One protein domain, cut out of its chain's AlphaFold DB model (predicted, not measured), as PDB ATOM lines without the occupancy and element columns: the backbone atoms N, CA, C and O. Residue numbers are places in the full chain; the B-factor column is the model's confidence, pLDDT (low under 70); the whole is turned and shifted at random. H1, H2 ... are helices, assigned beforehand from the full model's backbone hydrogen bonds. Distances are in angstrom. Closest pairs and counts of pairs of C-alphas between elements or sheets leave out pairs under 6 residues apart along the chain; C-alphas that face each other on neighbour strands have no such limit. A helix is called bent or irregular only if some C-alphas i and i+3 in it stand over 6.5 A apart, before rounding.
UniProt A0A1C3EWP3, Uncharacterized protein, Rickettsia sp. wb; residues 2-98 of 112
ATOM      1  N   VAL A   2     250.591 121.749 144.500       92.12
ATOM      2  CA  VAL A   2     250.260 120.818 145.599       92.12
ATOM      3  C   VAL A   2     249.340 121.440 146.659       92.12
ATOM      4  O   VAL A   2     248.351 120.821 147.020       92.12
ATOM      5  N   ILE A   3     249.589 122.693 147.059       94.50
ATOM      6  CA  ILE A   3     248.797 123.415 148.077       94.50
ATOM      7  C   ILE A   3     247.323 123.590 147.663       94.50
ATOM      8  O   ILE A   3     246.418 123.416 148.476       94.50
ATOM      9  N   PHE A   4     247.066 123.906 146.391       94.44
ATOM     10  CA  PHE A   4     245.700 124.063 145.879       94.44
ATOM     11  C   PHE A   4     244.972 122.722 145.805       94.44
ATOM     12  O   PHE A   4     243.812 122.623 146.199       94.44
ATOM     13  N   ILE A   5     245.669 121.685 145.333       95.62
ATOM     14  CA  ILE A   5     245.118 120.333 145.211       95.62
ATOM     15  C   ILE A   5     244.792 119.772 146.599       95.62
ATOM     16  O   ILE A   5     243.700 119.246 146.798       95.62
ATOM     17  N   SER A   6     245.687 119.941 147.578       94.88
ATOM     18  CA  SER A   6     245.445 119.502 148.955       94.88
ATOM     19  C   SER A   6     244.295 120.268 149.604       94.88
ATOM     20  O   SER A   6     243.443 119.654 150.238       94.88
ATOM     21  N   PHE A   7     244.219 121.591 149.413       94.31
ATOM     22  CA  PHE A   7     243.117 122.399 149.940       94.31
ATOM     23  C   PHE A   7     241.765 121.949 149.374       94.31
ATOM     24  O   PHE A   7     240.815 121.747 150.130       94.31
ATOM     25  N   LEU A   8     241.680 121.741 148.058       94.62
ATOM     26  CA  LEU A   8     240.447 121.296 147.416       94.62
ATOM     27  C   LEU A   8     240.051 119.887 147.872       94.62
ATOM     28  O   LEU A   8     238.890 119.656 148.202       94.62
ATOM     29  N   ALA A   9     241.020 118.969 147.947       95.88
ATOM     30  CA  ALA A   9     240.786 117.604 148.404       95.88
ATOM     31  C   ALA A   9     240.240 117.574 149.838       95.88
ATOM     32  O   ALA A   9     239.246 116.898 150.095       95.88
ATOM     33  N   ILE A  10     240.825 118.350 150.757       95.50
ATOM     34  CA  ILE A  10     240.360 118.425 152.148       95.50
ATOM     35  C   ILE A  10     238.922 118.958 152.211       95.50
ATOM     36  O   ILE A  10     238.076 118.329 152.842       95.50
ATOM     37  N   ASN A  11     238.617 120.069 151.529       92.94
ATOM     38  CA  ASN A  11     237.260 120.632 151.516       92.94
ATOM     39  C   ASN A  11     236.229 119.641 150.956       92.94
ATOM     40  O   ASN A  11     235.134 119.510 151.505       92.94
ATOM     41  N   LEU A  12     236.585 118.907 149.900       93.81
ATOM     42  CA  LEU A  12     235.712 117.907 149.292       93.81
ATOM     43  C   LEU A  12     235.461 116.719 150.231       93.81
ATOM     44  O   LEU A  12     234.314 116.309 150.406       93.81
ATOM     45  N   ILE A  13     236.512 116.193 150.868       94.50
ATOM     46  CA  ILE A  13     236.408 115.079 151.820       94.50
ATOM     47  C   ILE A  13     235.529 115.478 153.010       94.50
ATOM     48  O   ILE A  13     234.641 114.719 153.397       94.50
ATOM     49  N   VAL A  14     235.731 116.681 153.553       91.56
ATOM     50  CA  VAL A  14     234.912 117.231 154.639       91.56
ATOM     51  C   VAL A  14     233.450 117.350 154.199       91.56
ATOM     52  O   VAL A  14     232.562 116.855 154.893       91.56
ATOM     53  N   GLY A  15     233.186 117.914 153.018       87.75
ATOM     54  CA  GLY A  15     231.833 118.023 152.468       87.75
ATOM     55  C   GLY A  15     231.140 116.665 152.306       87.75
ATOM     56  O   GLY A  15     229.996 116.493 152.730       87.75
ATOM     57  N   MET A  16     231.849 115.664 151.776       88.12
ATOM     58  CA  MET A  16     231.331 114.299 151.651       88.12
ATOM     59  C   MET A  16     231.075 113.640 153.009       88.12
ATOM     60  O   MET A  16     230.092 112.915 153.155       88.12
ATOM     61  N   TYR A  17     231.931 113.879 154.006       87.06
ATOM     62  CA  TYR A  17     231.769 113.322 155.347       87.06
ATOM     63  C   TYR A  17     230.502 113.855 156.030       87.06
ATOM     64  O   TYR A  17     229.694 113.067 156.521       87.06
ATOM     65  N   TYR A  18     230.274 115.172 155.989       82.38
ATOM     66  CA  TYR A  18     229.084 115.795 156.582       82.38
ATOM     67  C   TYR A  18     227.791 115.509 155.799       82.38
ATOM     68  O   TYR A  18     226.718 115.446 156.396       82.38
ATOM     69  N   SER A  19     227.873 115.258 154.487       76.31
ATOM     70  CA  SER A  19     226.706 114.907 153.662       76.31
ATOM     71  C   SER A  19     226.071 113.560 154.045       76.31
ATOM     72  O   SER A  19     224.864 113.392 153.881       76.31
ATOM     73  N   ARG A  20     226.842 112.618 154.611       73.88
ATOM     74  CA  ARG A  20     226.362 111.269 154.981       73.88
ATOM     75  C   ARG A  20     225.323 111.250 156.108       73.88
ATOM     76  O   ARG A  20     224.630 110.249 156.266       73.88
ATOM     77  N   GLY A  21     225.224 112.317 156.900       68.62
ATOM     78  CA  GLY A  21     224.304 112.403 158.038       68.62
ATOM     79  C   GLY A  21     222.905 112.922 157.700       68.62
ATOM     80  O   GLY A  21     222.042 112.912 158.568       68.62
ATOM     81  N   ILE A  22     222.668 113.381 156.467       71.62
ATOM     82  CA  ILE A  22     221.482 114.173 156.126       71.62
ATOM     83  C   ILE A  22     220.440 113.282 155.449       71.62
ATOM     84  O   ILE A  22     220.597 112.909 154.289       71.62
ATOM     85  N   LYS A  23     219.366 112.925 156.168       72.31
ATOM     86  CA  LYS A  23     218.345 111.988 155.661       72.31
ATOM     87  C   LYS A  23     217.102 112.678 155.106       72.31
ATOM     88  O   LYS A  23     216.334 112.057 154.377       72.31
ATOM     89  N   THR A  24     216.886 113.953 155.435       76.44
ATOM     90  CA  THR A  24     215.706 114.711 154.993       76.44
ATOM     91  C   THR A  24     216.066 116.120 154.518       76.44
ATOM     92  O   THR A  24     216.995 116.745 155.024       76.44
ATOM     93  N   ILE A  25     215.284 116.666 153.578       72.31
ATOM     94  CA  ILE A  25     215.458 118.037 153.048       72.31
ATOM     95  C   ILE A  25     215.385 119.084 154.175       72.31
ATOM     96  O   ILE A  25     216.095 120.087 154.157       72.31
ATOM     97  N   LYS A  26     214.558 118.828 155.196       66.25
ATOM     98  CA  LYS A  26     214.448 119.668 156.396       66.25
ATOM     99  C   LYS A  26     215.758 119.723 157.182       66.25
ATOM    100  O   LYS A  26     216.167 120.791 157.623       66.25
ATOM    101  N   GLU A  27     216.394 118.571 157.350       70.00
ATOM    102  CA  GLU A  27     217.655 118.419 158.074       70.00
ATOM    103  C   GLU A  27     218.828 119.039 157.303       70.00
ATOM    104  O   GLU A  27     219.711 119.623 157.922       70.00
ATOM    105  N   TYR A  28     218.778 119.027 155.966       74.12
ATOM    106  CA  TYR A  28     219.716 119.765 155.113       74.12
ATOM    107  C   TYR A  28     219.574 121.289 155.269       74.12
ATOM    108  O   TYR A  28     220.563 121.993 155.438       74.12
ATOM    109  N   ALA A  29     218.339 121.803 155.207       70.06
ATOM    110  CA  ALA A  29     218.082 123.242 155.136       70.06
ATOM    111  C   ALA A  29     218.183 123.963 156.489       70.06
ATOM    112  O   ALA A  29     218.574 125.126 156.539       70.06
ATOM    113  N   VAL A  30     217.799 123.301 157.584       69.50
ATOM    114  CA  VAL A  30     217.761 123.914 158.925       69.50
ATOM    115  C   VAL A  30     218.916 123.431 159.806       69.50
ATOM    116  O   VAL A  30     219.289 124.118 160.759       69.50
ATOM    117  N   GLY A  31     219.495 122.262 159.510       66.94
ATOM    118  CA  GLY A  31     220.382 121.563 160.437       66.94
ATOM    119  C   GLY A  31     219.660 121.193 161.738       66.94
ATOM    120  O   GLY A  31     218.512 121.570 161.982       66.94
ATOM    121  N   SER A  32     220.316 120.454 162.625       63.19
ATOM    122  CA  SER A  32     219.695 119.957 163.863       63.19
ATOM    123  C   SER A  32     219.369 121.047 164.905       63.19
ATOM    124  O   SER A  32     219.068 120.701 166.041       63.19
ATOM    125  N   ARG A  33     219.428 122.350 164.570       66.25
ATOM    126  CA  ARG A  33     219.307 123.528 165.468       66.25
ATOM    127  C   ARG A  33     220.200 123.528 166.719       66.25
ATOM    128  O   ARG A  33     220.230 124.526 167.428       66.25
ATOM    129  N   ASN A  34     220.972 122.475 166.956       69.94
ATOM    130  CA  ASN A  34     221.867 122.298 168.093       69.94
ATOM    131  C   ASN A  34     223.268 122.857 167.801       69.94
ATOM    132  O   ASN A  34     224.275 122.248 168.156       69.94
ATOM    133  N   PHE A  35     223.355 123.989 167.105       75.94
ATOM    134  CA  PHE A  35     224.637 124.648 166.881       75.94
ATOM    135  C   PHE A  35     224.936 125.581 168.047       75.94
ATOM    136  O   PHE A  35     224.087 126.370 168.457       75.94
ATOM    137  N   SER A  36     226.165 125.512 168.562       83.69
ATOM    138  CA  SER A  36     226.643 126.496 169.527       83.69
ATOM    139  C   SER A  36     226.574 127.892 168.913       83.69
ATOM    140  O   SER A  36     226.932 128.086 167.747       83.69
ATOM    141  N   THR A  37     226.167 128.884 169.707       84.44
ATOM    142  CA  THR A  37     226.129 130.290 169.288       84.44
ATOM    143  C   THR A  37     227.484 130.745 168.752       84.44
ATOM    144  O   THR A  37     227.537 131.493 167.783       84.44
ATOM    145  N   SER A  38     228.584 130.225 169.309       85.81
ATOM    146  CA  SER A  38     229.936 130.503 168.818       85.81
ATOM    147  C   SER A  38     230.132 130.026 167.378       85.81
ATOM    148  O   SER A  38     230.579 130.806 166.544       85.81
ATOM    149  N   THR A  39     229.720 128.799 167.049       88.00
ATOM    150  CA  THR A  39     229.828 128.255 165.688       88.00
ATOM    151  C   THR A  39     229.023 129.084 164.691       88.00
ATOM    152  O   THR A  39     229.519 129.376 163.607       88.00
ATOM    153  N   ILE A  40     227.811 129.504 165.069       86.94
ATOM    154  CA  ILE A  40     226.956 130.352 164.227       86.94
ATOM    155  C   ILE A  40     227.616 131.718 163.993       86.94
ATOM    156  O   ILE A  40     227.667 132.200 162.865       86.94
ATOM    157  N   VAL A  41     228.165 132.341 165.037       88.06
ATOM    158  CA  VAL A  41     228.868 133.626 164.907       88.06
ATOM    159  C   VAL A  41     230.091 133.479 163.998       88.06
ATOM    160  O   VAL A  41     230.292 134.302 163.106       88.06
ATOM    161  N   THR A  42     230.876 132.410 164.159       88.94
ATOM    162  CA  THR A  42     232.048 132.145 163.319       88.94
ATOM    163  C   THR A  42     231.675 131.975 161.848       88.94
ATOM    164  O   THR A  42     232.331 132.565 160.995       88.94
ATOM    165  N   THR A  43     230.626 131.214 161.523       88.38
ATOM    166  CA  THR A  43     230.221 130.999 160.123       88.38
ATOM    167  C   THR A  43     229.647 132.261 159.480       88.38
ATOM    168  O   THR A  43     229.906 132.513 158.299       88.38
ATOM    169  N   ILE A  44     228.940 133.098 160.248       86.88
ATOM    170  CA  ILE A  44     228.498 134.422 159.788       86.88
ATOM    171  C   ILE A  44     229.718 135.277 159.430       86.88
ATOM    172  O   ILE A  44     229.809 135.760 158.302       86.88
ATOM    173  N   VAL A  45     230.692 135.412 160.337       85.69
ATOM    174  CA  VAL A  45     231.917 136.197 160.090       85.69
ATOM    175  C   VAL A  45     232.720 135.635 158.911       85.69
ATOM    176  O   VAL A  45     233.183 136.401 158.065       85.69
ATOM    177  N   ALA A  46     232.832 134.310 158.798       86.50
ATOM    178  CA  ALA A  46     233.514 133.658 157.682       86.50
ATOM    179  C   ALA A  46     232.857 133.972 156.327       86.50
ATOM    180  O   ALA A  46     233.555 134.174 155.338       86.50
ATOM    181  N   THR A  47     231.523 134.074 156.282       85.81
ATOM    182  CA  THR A  47     230.783 134.444 155.061       85.81
ATOM    183  C   THR A  47     230.979 135.920 154.701       85.81
ATOM    184  O   THR A  47     231.017 136.270 153.522       85.81
ATOM    185  N   PHE A  48     231.148 136.791 155.703       81.50
ATOM    186  CA  PHE A  48     231.450 138.208 155.482       81.50
ATOM    187  C   PHE A  48     232.809 138.425 154.826       81.50
ATOM    188  O   PHE A  48     232.939 139.257 153.928       81.50
ATOM    189  N   ILE A  49     233.822 137.674 155.253       81.50
ATOM    190  CA  ILE A  49     235.185 137.775 154.729       81.50
ATOM    191  C   ILE A  49     235.306 136.847 153.510       81.50
ATOM    192  O   ILE A  49     236.045 135.869 153.490       81.50
ATOM    193  N   GLY A  50     234.508 137.138 152.482       82.31
ATOM    194  CA  GLY A  50     234.536 136.432 151.203       82.31
ATOM    195  C   GLY A  50     235.498 137.068 150.197       82.31
ATOM    196  O   GLY A  50     235.834 138.251 150.285       82.31
ATOM    197  N   GLY A  51     235.881 136.309 149.166       77.62
ATOM    198  CA  GLY A  51     236.805 136.777 148.120       77.62
ATOM    199  C   GLY A  51     236.314 138.007 147.342       77.62
ATOM    200  O   GLY A  51     237.124 138.839 146.932       77.62
ATOM    201  N   GLY A  52     234.995 138.171 147.188       82.12
ATOM    202  CA  GLY A  52     234.403 139.340 146.529       82.12
ATOM    203  C   GLY A  52     234.548 140.619 147.354       82.12
ATOM    204  O   GLY A  52     234.950 141.654 146.830       82.12
ATOM    205  N   VAL A  53     234.282 140.534 148.659       81.19
ATOM    206  CA  VAL A  53     234.415 141.672 149.583       81.19
ATOM    207  C   VAL A  53     235.883 142.062 149.709       81.19
ATOM    208  O   VAL A  53     236.211 143.237 149.607       81.19
ATOM    209  N   PHE A  54     236.764 141.067 149.812       82.62
ATOM    210  CA  PHE A  54     238.208 141.256 149.836       82.62
ATOM    211  C   PHE A  54     238.731 141.957 148.574       82.62
ATOM    212  O   PHE A  54     239.410 142.977 148.678       82.62
ATOM    213  N   SER A  55     238.359 141.470 147.385       84.88
ATOM    214  CA  SER A  55     238.767 142.077 146.109       84.88
ATOM    215  C   SER A  55     238.248 143.508 145.962       84.88
ATOM    216  O   SER A  55     238.984 144.396 145.543       84.88
ATOM    217  N   LEU A  56     236.994 143.759 146.354       83.94
ATOM    218  CA  LEU A  56     236.402 145.095 146.290       83.94
ATOM    219  C   LEU A  56     237.083 146.062 147.268       83.94
ATOM    220  O   LEU A  56     237.357 147.207 146.910       83.94
ATOM    221  N   SER A  57     237.372 145.605 148.489       80.94
ATOM    222  CA  SER A  57     238.090 146.383 149.495       80.94
ATOM    223  C   SER A  57     239.519 146.693 149.062       80.94
ATOM    224  O   SER A  57     239.959 147.821 149.260       80.94
ATOM    225  N   LEU A  58     240.217 145.753 148.418       83.38
ATOM    226  CA  LEU A  58     241.524 145.996 147.803       83.38
ATOM    227  C   LEU A  58     241.441 147.098 146.748       83.38
ATOM    228  O   LEU A  58     242.104 148.120 146.898       83.38
ATOM    229  N   SER A  59     240.582 146.943 145.737       84.81
ATOM    230  CA  SER A  59     240.435 147.942 144.671       84.81
ATOM    231  C   SER A  59     240.104 149.326 145.227       84.81
ATOM    232  O   SER A  59     240.705 150.318 144.830       84.81
ATOM    233  N   LYS A  60     239.194 149.400 146.204       80.88
ATOM    234  CA  LYS A  60     238.804 150.664 146.834       80.88
ATOM    235  C   LYS A  60     239.890 151.273 147.711       80.88
ATOM    236  O   LYS A  60     240.036 152.487 147.711       80.88
ATOM    237  N   THR A  61     240.689 150.461 148.395       82.38
ATOM    238  CA  THR A  61     241.839 150.954 149.171       82.38
ATOM    239  C   THR A  61     242.926 151.514 148.251       82.38
ATOM    240  O   THR A  61     243.541 152.521 148.585       82.38
ATOM    241  N   TYR A  62     243.129 150.912 147.075       79.06
ATOM    242  CA  TYR A  62     244.076 151.421 146.078       79.06
ATOM    243  C   TYR A  62     243.625 152.738 145.430       79.06
ATOM    244  O   TYR A  62     244.473 153.569 145.118       79.06
ATOM    245  N   THR A  63     242.320 152.945 145.219       82.44
ATOM    246  CA  THR A  63     241.795 154.171 144.586       82.44
ATOM    247  C   THR A  63     241.527 155.300 145.582       82.44
ATOM    248  O   THR A  63     241.941 156.429 145.346       82.44
ATOM    249  N   ASP A  64     240.852 155.004 146.696       77.88
ATOM    250  CA  ASP A  64     240.354 156.009 147.650       77.88
ATOM    251  C   ASP A  64     241.296 156.193 148.865       77.88
ATOM    252  O   ASP A  64     241.104 157.093 149.688       77.88
ATOM    253  N   GLY A  65     242.331 155.352 148.994       78.12
ATOM    254  CA  GLY A  65     243.342 155.437 150.047       78.12
ATOM    255  C   GLY A  65     242.804 155.161 151.459       78.12
ATOM    256  O   GLY A  65     241.833 154.428 151.666       78.12
ATOM    257  N   LEU A  66     243.451 155.758 152.468       73.44
ATOM    258  CA  LEU A  66     243.166 155.531 153.895       73.44
ATOM    259  C   LEU A  66     241.741 155.950 154.316       73.44
ATOM    260  O   LEU A  66     241.202 155.444 155.302       73.44
ATOM    261  N   SER A  67     241.099 156.829 153.542       73.69
ATOM    262  CA  SER A  67     239.724 157.303 153.752       73.69
ATOM    263  C   SER A  67     238.683 156.176 153.705       73.69
ATOM    264  O   SER A  67     237.595 156.302 154.269       73.69
ATOM    265  N   TYR A  68     239.025 155.033 153.102       75.06
ATOM    266  CA  TYR A  68     238.165 153.852 153.045       75.06
ATOM    267  C   TYR A  68     237.932 153.196 154.424       75.06
ATOM    268  O   TYR A  68     236.934 152.496 154.618       75.06
ATOM    269  N   ILE A  69     238.788 153.447 155.423       75.06
ATOM    270  CA  ILE A  69     238.613 152.920 156.791       75.06
ATOM    271  C   ILE A  69     237.332 153.475 157.433       75.06
ATOM    272  O   ILE A  69     236.556 152.716 158.015       75.06
ATOM    273  N   PHE A  70     237.048 154.769 157.252       75.69
ATOM    274  CA  PHE A  70     235.833 155.400 157.779       75.69
ATOM    275  C   PHE A  70     234.557 154.814 157.157       75.69
ATOM    276  O   PHE A  70     233.567 154.591 157.855       75.69
ATOM    277  N   LEU A  71     234.597 154.477 155.863       77.12
ATOM    278  CA  LEU A  71     233.482 153.823 155.174       77.12
ATOM    279  C   LEU A  71     233.240 152.396 155.685       77.12
ATOM    280  O   LEU A  71     232.090 151.978 155.811       77.12
ATOM    281  N   ASN A  72     234.295 151.649 156.023       76.25
ATOM    282  CA  ASN A  72     234.141 150.309 156.596       76.25
ATOM    283  C   ASN A  72     233.481 150.341 157.979       76.25
ATOM    284  O   ASN A  72     232.605 149.521 158.248       76.25
ATOM    285  N   ILE A  73     233.829 151.318 158.822       79.44
ATOM    286  CA  ILE A  73     233.203 151.496 160.142       79.44
ATOM    287  C   ILE A  73     231.700 151.778 159.995       79.44
ATOM    288  O   ILE A  73     230.887 151.153 160.676       79.44
ATOM    289  N   GLY A  74     231.318 152.645 159.051       80.81
ATOM    290  CA  GLY A  74     229.908 152.922 158.748       80.81
ATOM    291  C   GLY A  74     229.139 151.704 158.220       80.81
ATOM    292  O   GLY A  74     227.968 151.511 158.541       80.81
ATOM    293  N   LYS A  75     229.790 150.828 157.445       78.06
ATOM    294  CA  LYS A  75     229.171 149.577 156.977       78.06
ATOM    295  C   LYS A  75     228.933 148.585 158.114       78.06
ATOM    296  O   LYS A  75     227.898 147.922 158.129       78.06
ATOM    297  N   ILE A  76     229.867 148.488 159.060       82.38
ATOM    298  CA  ILE A  76     229.740 147.604 160.225       82.38
ATOM    299  C   ILE A  76     228.553 148.045 161.086       82.38
ATOM    300  O   ILE A  76     227.709 147.217 161.425       82.38
ATOM    301  N   SER A  77     228.428 149.342 161.381       82.06
ATOM    302  CA  SER A  77     227.312 149.853 162.186       82.06
ATOM    303  C   SER A  77     225.953 149.637 161.508       82.06
ATOM    304  O   SER A  77     225.020 149.153 162.151       82.06
ATOM    305  N   ALA A  78     225.848 149.889 160.199       82.81
ATOM    306  CA  ALA A  78     224.634 149.611 159.428       82.81
ATOM    307  C   ALA A  78     224.262 148.116 159.435       82.81
ATOM    308  O   ALA A  78     223.079 147.765 159.511       82.81
ATOM    309  N   PHE A  79     225.261 147.229 159.404       82.44
ATOM    310  CA  PHE A  79     225.038 145.791 159.474       82.44
ATOM    311  C   PHE A  79     224.470 145.358 160.833       82.44
ATOM    312  O   PHE A  79     223.498 144.608 160.865       82.44
ATOM    313  N   PHE A  80     224.996 145.883 161.946       84.31
ATOM    314  CA  PHE A  80     224.457 145.613 163.286       84.31
ATOM    315  C   PHE A  80     223.006 146.084 163.444       84.31
ATOM    316  O   PHE A  80     222.178 145.352 163.987       84.31
ATOM    317  N   ILE A  81     222.675 147.271 162.928       85.62
ATOM    318  CA  ILE A  81     221.305 147.809 162.961       85.62
ATOM    319  C   ILE A  81     220.358 146.912 162.156       85.62
ATOM    320  O   ILE A  81     219.278 146.550 162.625       85.62
ATOM    321  N   THR A  82     220.787 146.502 160.960       82.12
ATOM    322  CA  THR A  82     220.009 145.599 160.105       82.12
ATOM    323  C   THR A  82     219.827 144.238 160.773       82.12
ATOM    324  O   THR A  82     218.719 143.709 160.780       82.12
ATOM    325  N   ALA A  83     220.874 143.692 161.393       83.81
ATOM    326  CA  ALA A  83     220.799 142.440 162.132       83.81
ATOM    327  C   ALA A  83     219.787 142.527 163.285       83.81
ATOM    328  O   ALA A  83     218.943 141.647 163.407       83.81
ATOM    329  N   TYR A  84     219.800 143.607 164.072       84.12
ATOM    330  CA  TYR A  84     218.857 143.786 165.180       84.12
ATOM    331  C   TYR A  84     217.400 143.921 164.712       84.12
ATOM    332  O   TYR A  84     216.498 143.387 165.351       84.12
ATOM    333  N   PHE A  85     217.152 144.591 163.582       84.50
ATOM    334  CA  PHE A  85     215.796 144.784 163.062       84.50
ATOM    335  C   PHE A  85     215.244 143.556 162.315       84.50
ATOM    336  O   PHE A  85     214.065 143.220 162.442       84.50
ATOM    337  N   PHE A  86     216.079 142.863 161.534       78.62
ATOM    338  CA  PHE A  86     215.654 141.725 160.710       78.62
ATOM    339  C   PHE A  86     215.695 140.379 161.445       78.62
ATOM    340  O   PHE A  86     214.845 139.530 161.168       78.62
ATOM    341  N   ALA A  87     216.618 140.171 162.393       78.38
ATOM    342  CA  ALA A  87     216.704 138.921 163.155       78.38
ATOM    343  C   ALA A  87     215.392 138.526 163.871       78.38
ATOM    344  O   ALA A  87     214.967 137.380 163.699       78.38
ATOM    345  N   PRO A  88     214.689 139.420 164.604       74.75
ATOM    346  CA  PRO A  88     213.434 139.053 165.261       74.75
ATOM    347  C   PRO A  88     212.311 138.750 164.261       74.75
ATOM    348  O   PRO A  88     211.476 137.890 164.526       74.75
ATOM    349  N   ARG A  89     212.309 139.387 163.080       69.06
ATOM    350  CA  ARG A  89     211.307 139.123 162.032       69.06
ATOM    351  C   ARG A  89     211.533 137.790 161.326       69.06
ATOM    352  O   ARG A  89     210.568 137.141 160.947       69.06
ATOM    353  N   MET A  90     212.782 137.358 161.153       66.12
ATOM    354  CA  MET A  90     213.081 136.039 160.586       66.12
ATOM    355  C   MET A  90     212.779 134.898 161.563       66.12
ATOM    356  O   MET A  90     212.365 133.831 161.109       66.12
ATOM    357  N   ALA A  91     212.919 135.128 162.877       65.31
ATOM    358  CA  ALA A  91     212.609 134.155 163.931       65.31
ATOM    359  C   ALA A  91     211.191 133.566 163.819       65.31
ATOM    360  O   ALA A  91     211.001 132.367 164.019       65.31
ATOM    361  N   GLU A  92     210.215 134.382 163.416       62.44
ATOM    362  CA  GLU A  92     208.821 133.969 163.210       62.44
ATOM    363  C   GLU A  92     208.661 132.950 162.063       62.44
ATOM    364  O   GLU A  92     207.823 132.048 162.123       62.44
ATOM    365  N   PHE A  93     209.507 133.025 161.031       59.84
ATOM    366  CA  PHE A  93     209.433 132.154 159.851       59.84
ATOM    367  C   PHE A  93     210.248 130.869 159.981       59.84
ATOM    368  O   PHE A  93     210.021 129.927 159.226       59.84
ATOM    369  N   LEU A  94     211.136 130.767 160.974       58.38
ATOM    370  CA  LEU A  94     211.967 129.580 161.191       58.38
ATOM    371  C   LEU A  94     211.134 128.294 161.400       58.38
ATOM    372  O   LEU A  94     211.635 127.198 161.160       58.38
ATOM    373  N   GLY A  95     209.869 128.379 161.825       56.81
ATOM    374  CA  GLY A  95     208.978 127.218 161.989       56.81
ATOM    375  C   GLY A  95     208.508 126.555 160.683       56.81
ATOM    376  O   GLY A  95     208.107 125.392 160.706       56.81
ATOM    377  N   THR A  96     208.583 127.251 159.544       55.16
ATOM    378  CA  THR A  96     208.112 126.761 158.237       55.16
ATOM    379  C   THR A  96     209.254 126.793 157.228       55.16
ATOM    380  O   THR A  96     209.890 127.815 157.024       55.16
ATOM    381  N   LEU A  97     209.526 125.662 156.569       56.38
ATOM    382  CA  LEU A  97     210.629 125.522 155.601       56.38
ATOM    383  C   LEU A  97     210.475 126.393 154.343       56.38
ATOM    384  O   LEU A  97     211.384 126.461 153.523       56.38
ATOM    385  N   SER A  98     209.320 127.030 154.166       55.47
ATOM    386  CA  SER A  98     209.025 127.891 153.029       55.47
ATOM    387  C   SER A  98     208.087 129.022 153.445       55.47
ATOM    388  O   SER A  98     207.098 128.801 154.146       55.47
TER     389      SER A  98
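What this domain is: This is residues 2 to 98 of the 112 residues of an uncharacterized protein of Rickettsia sp. wb (UniProt A0A1C3EWP3). Helices follow each other in an open, flat zigzag: residues 2 to 18 of H1 stick out as an arm, and bent H4 folds back as a V. The 97 printed residues have four named helices, H1 H2 H3 H4, and no named strand: all helix. They are only just loose, close to extended: radius of gyration of the C-alphas 18.3 A, spans 50 by 46 by 23 A.

How they stand to each other: Begin at H1, residues 2 to 19, which is apart from H2, residues 25 to 30. H3, residues 37 to 48, is apart from both. H4, residues 51 to 91, was assigned as one helix by its hydrogen bonds but is bent: C-alphas 63 and 66 are 9.5 A apart. Its arms H4a, residues 51 to 63, and H4b, residues 66 to 91, are close but not clearly touching, the closest C-alphas, of Thr 61 and Tyr 68, 6.1 A apart; they run opposite ways at a shallow tilt of 31 degrees. H3 and H4a meet only through their link. H4b is irregular, C-alphas 85 and 88 being 6.6 A apart. Every O i to N i+4 pair is within hydrogen-bond range in H1, H2, H3 and H4a; in H4b 18 of 22 are.

Where its parts are: Find C-alpha 2 at (250.260, 120.818, 145.599); H1 runs 25.6 A from there. H4b runs 38.6 A to C-alpha 91 at (212.609, 134.155, 163.931).

The domain as a whole: The farthest C-alphas, of Lys 23 and Gly 65, are 50.4 A apart. The printed part has no cut and no long link; pLDDT is under 70 in 17 residues, among them 89 to 98.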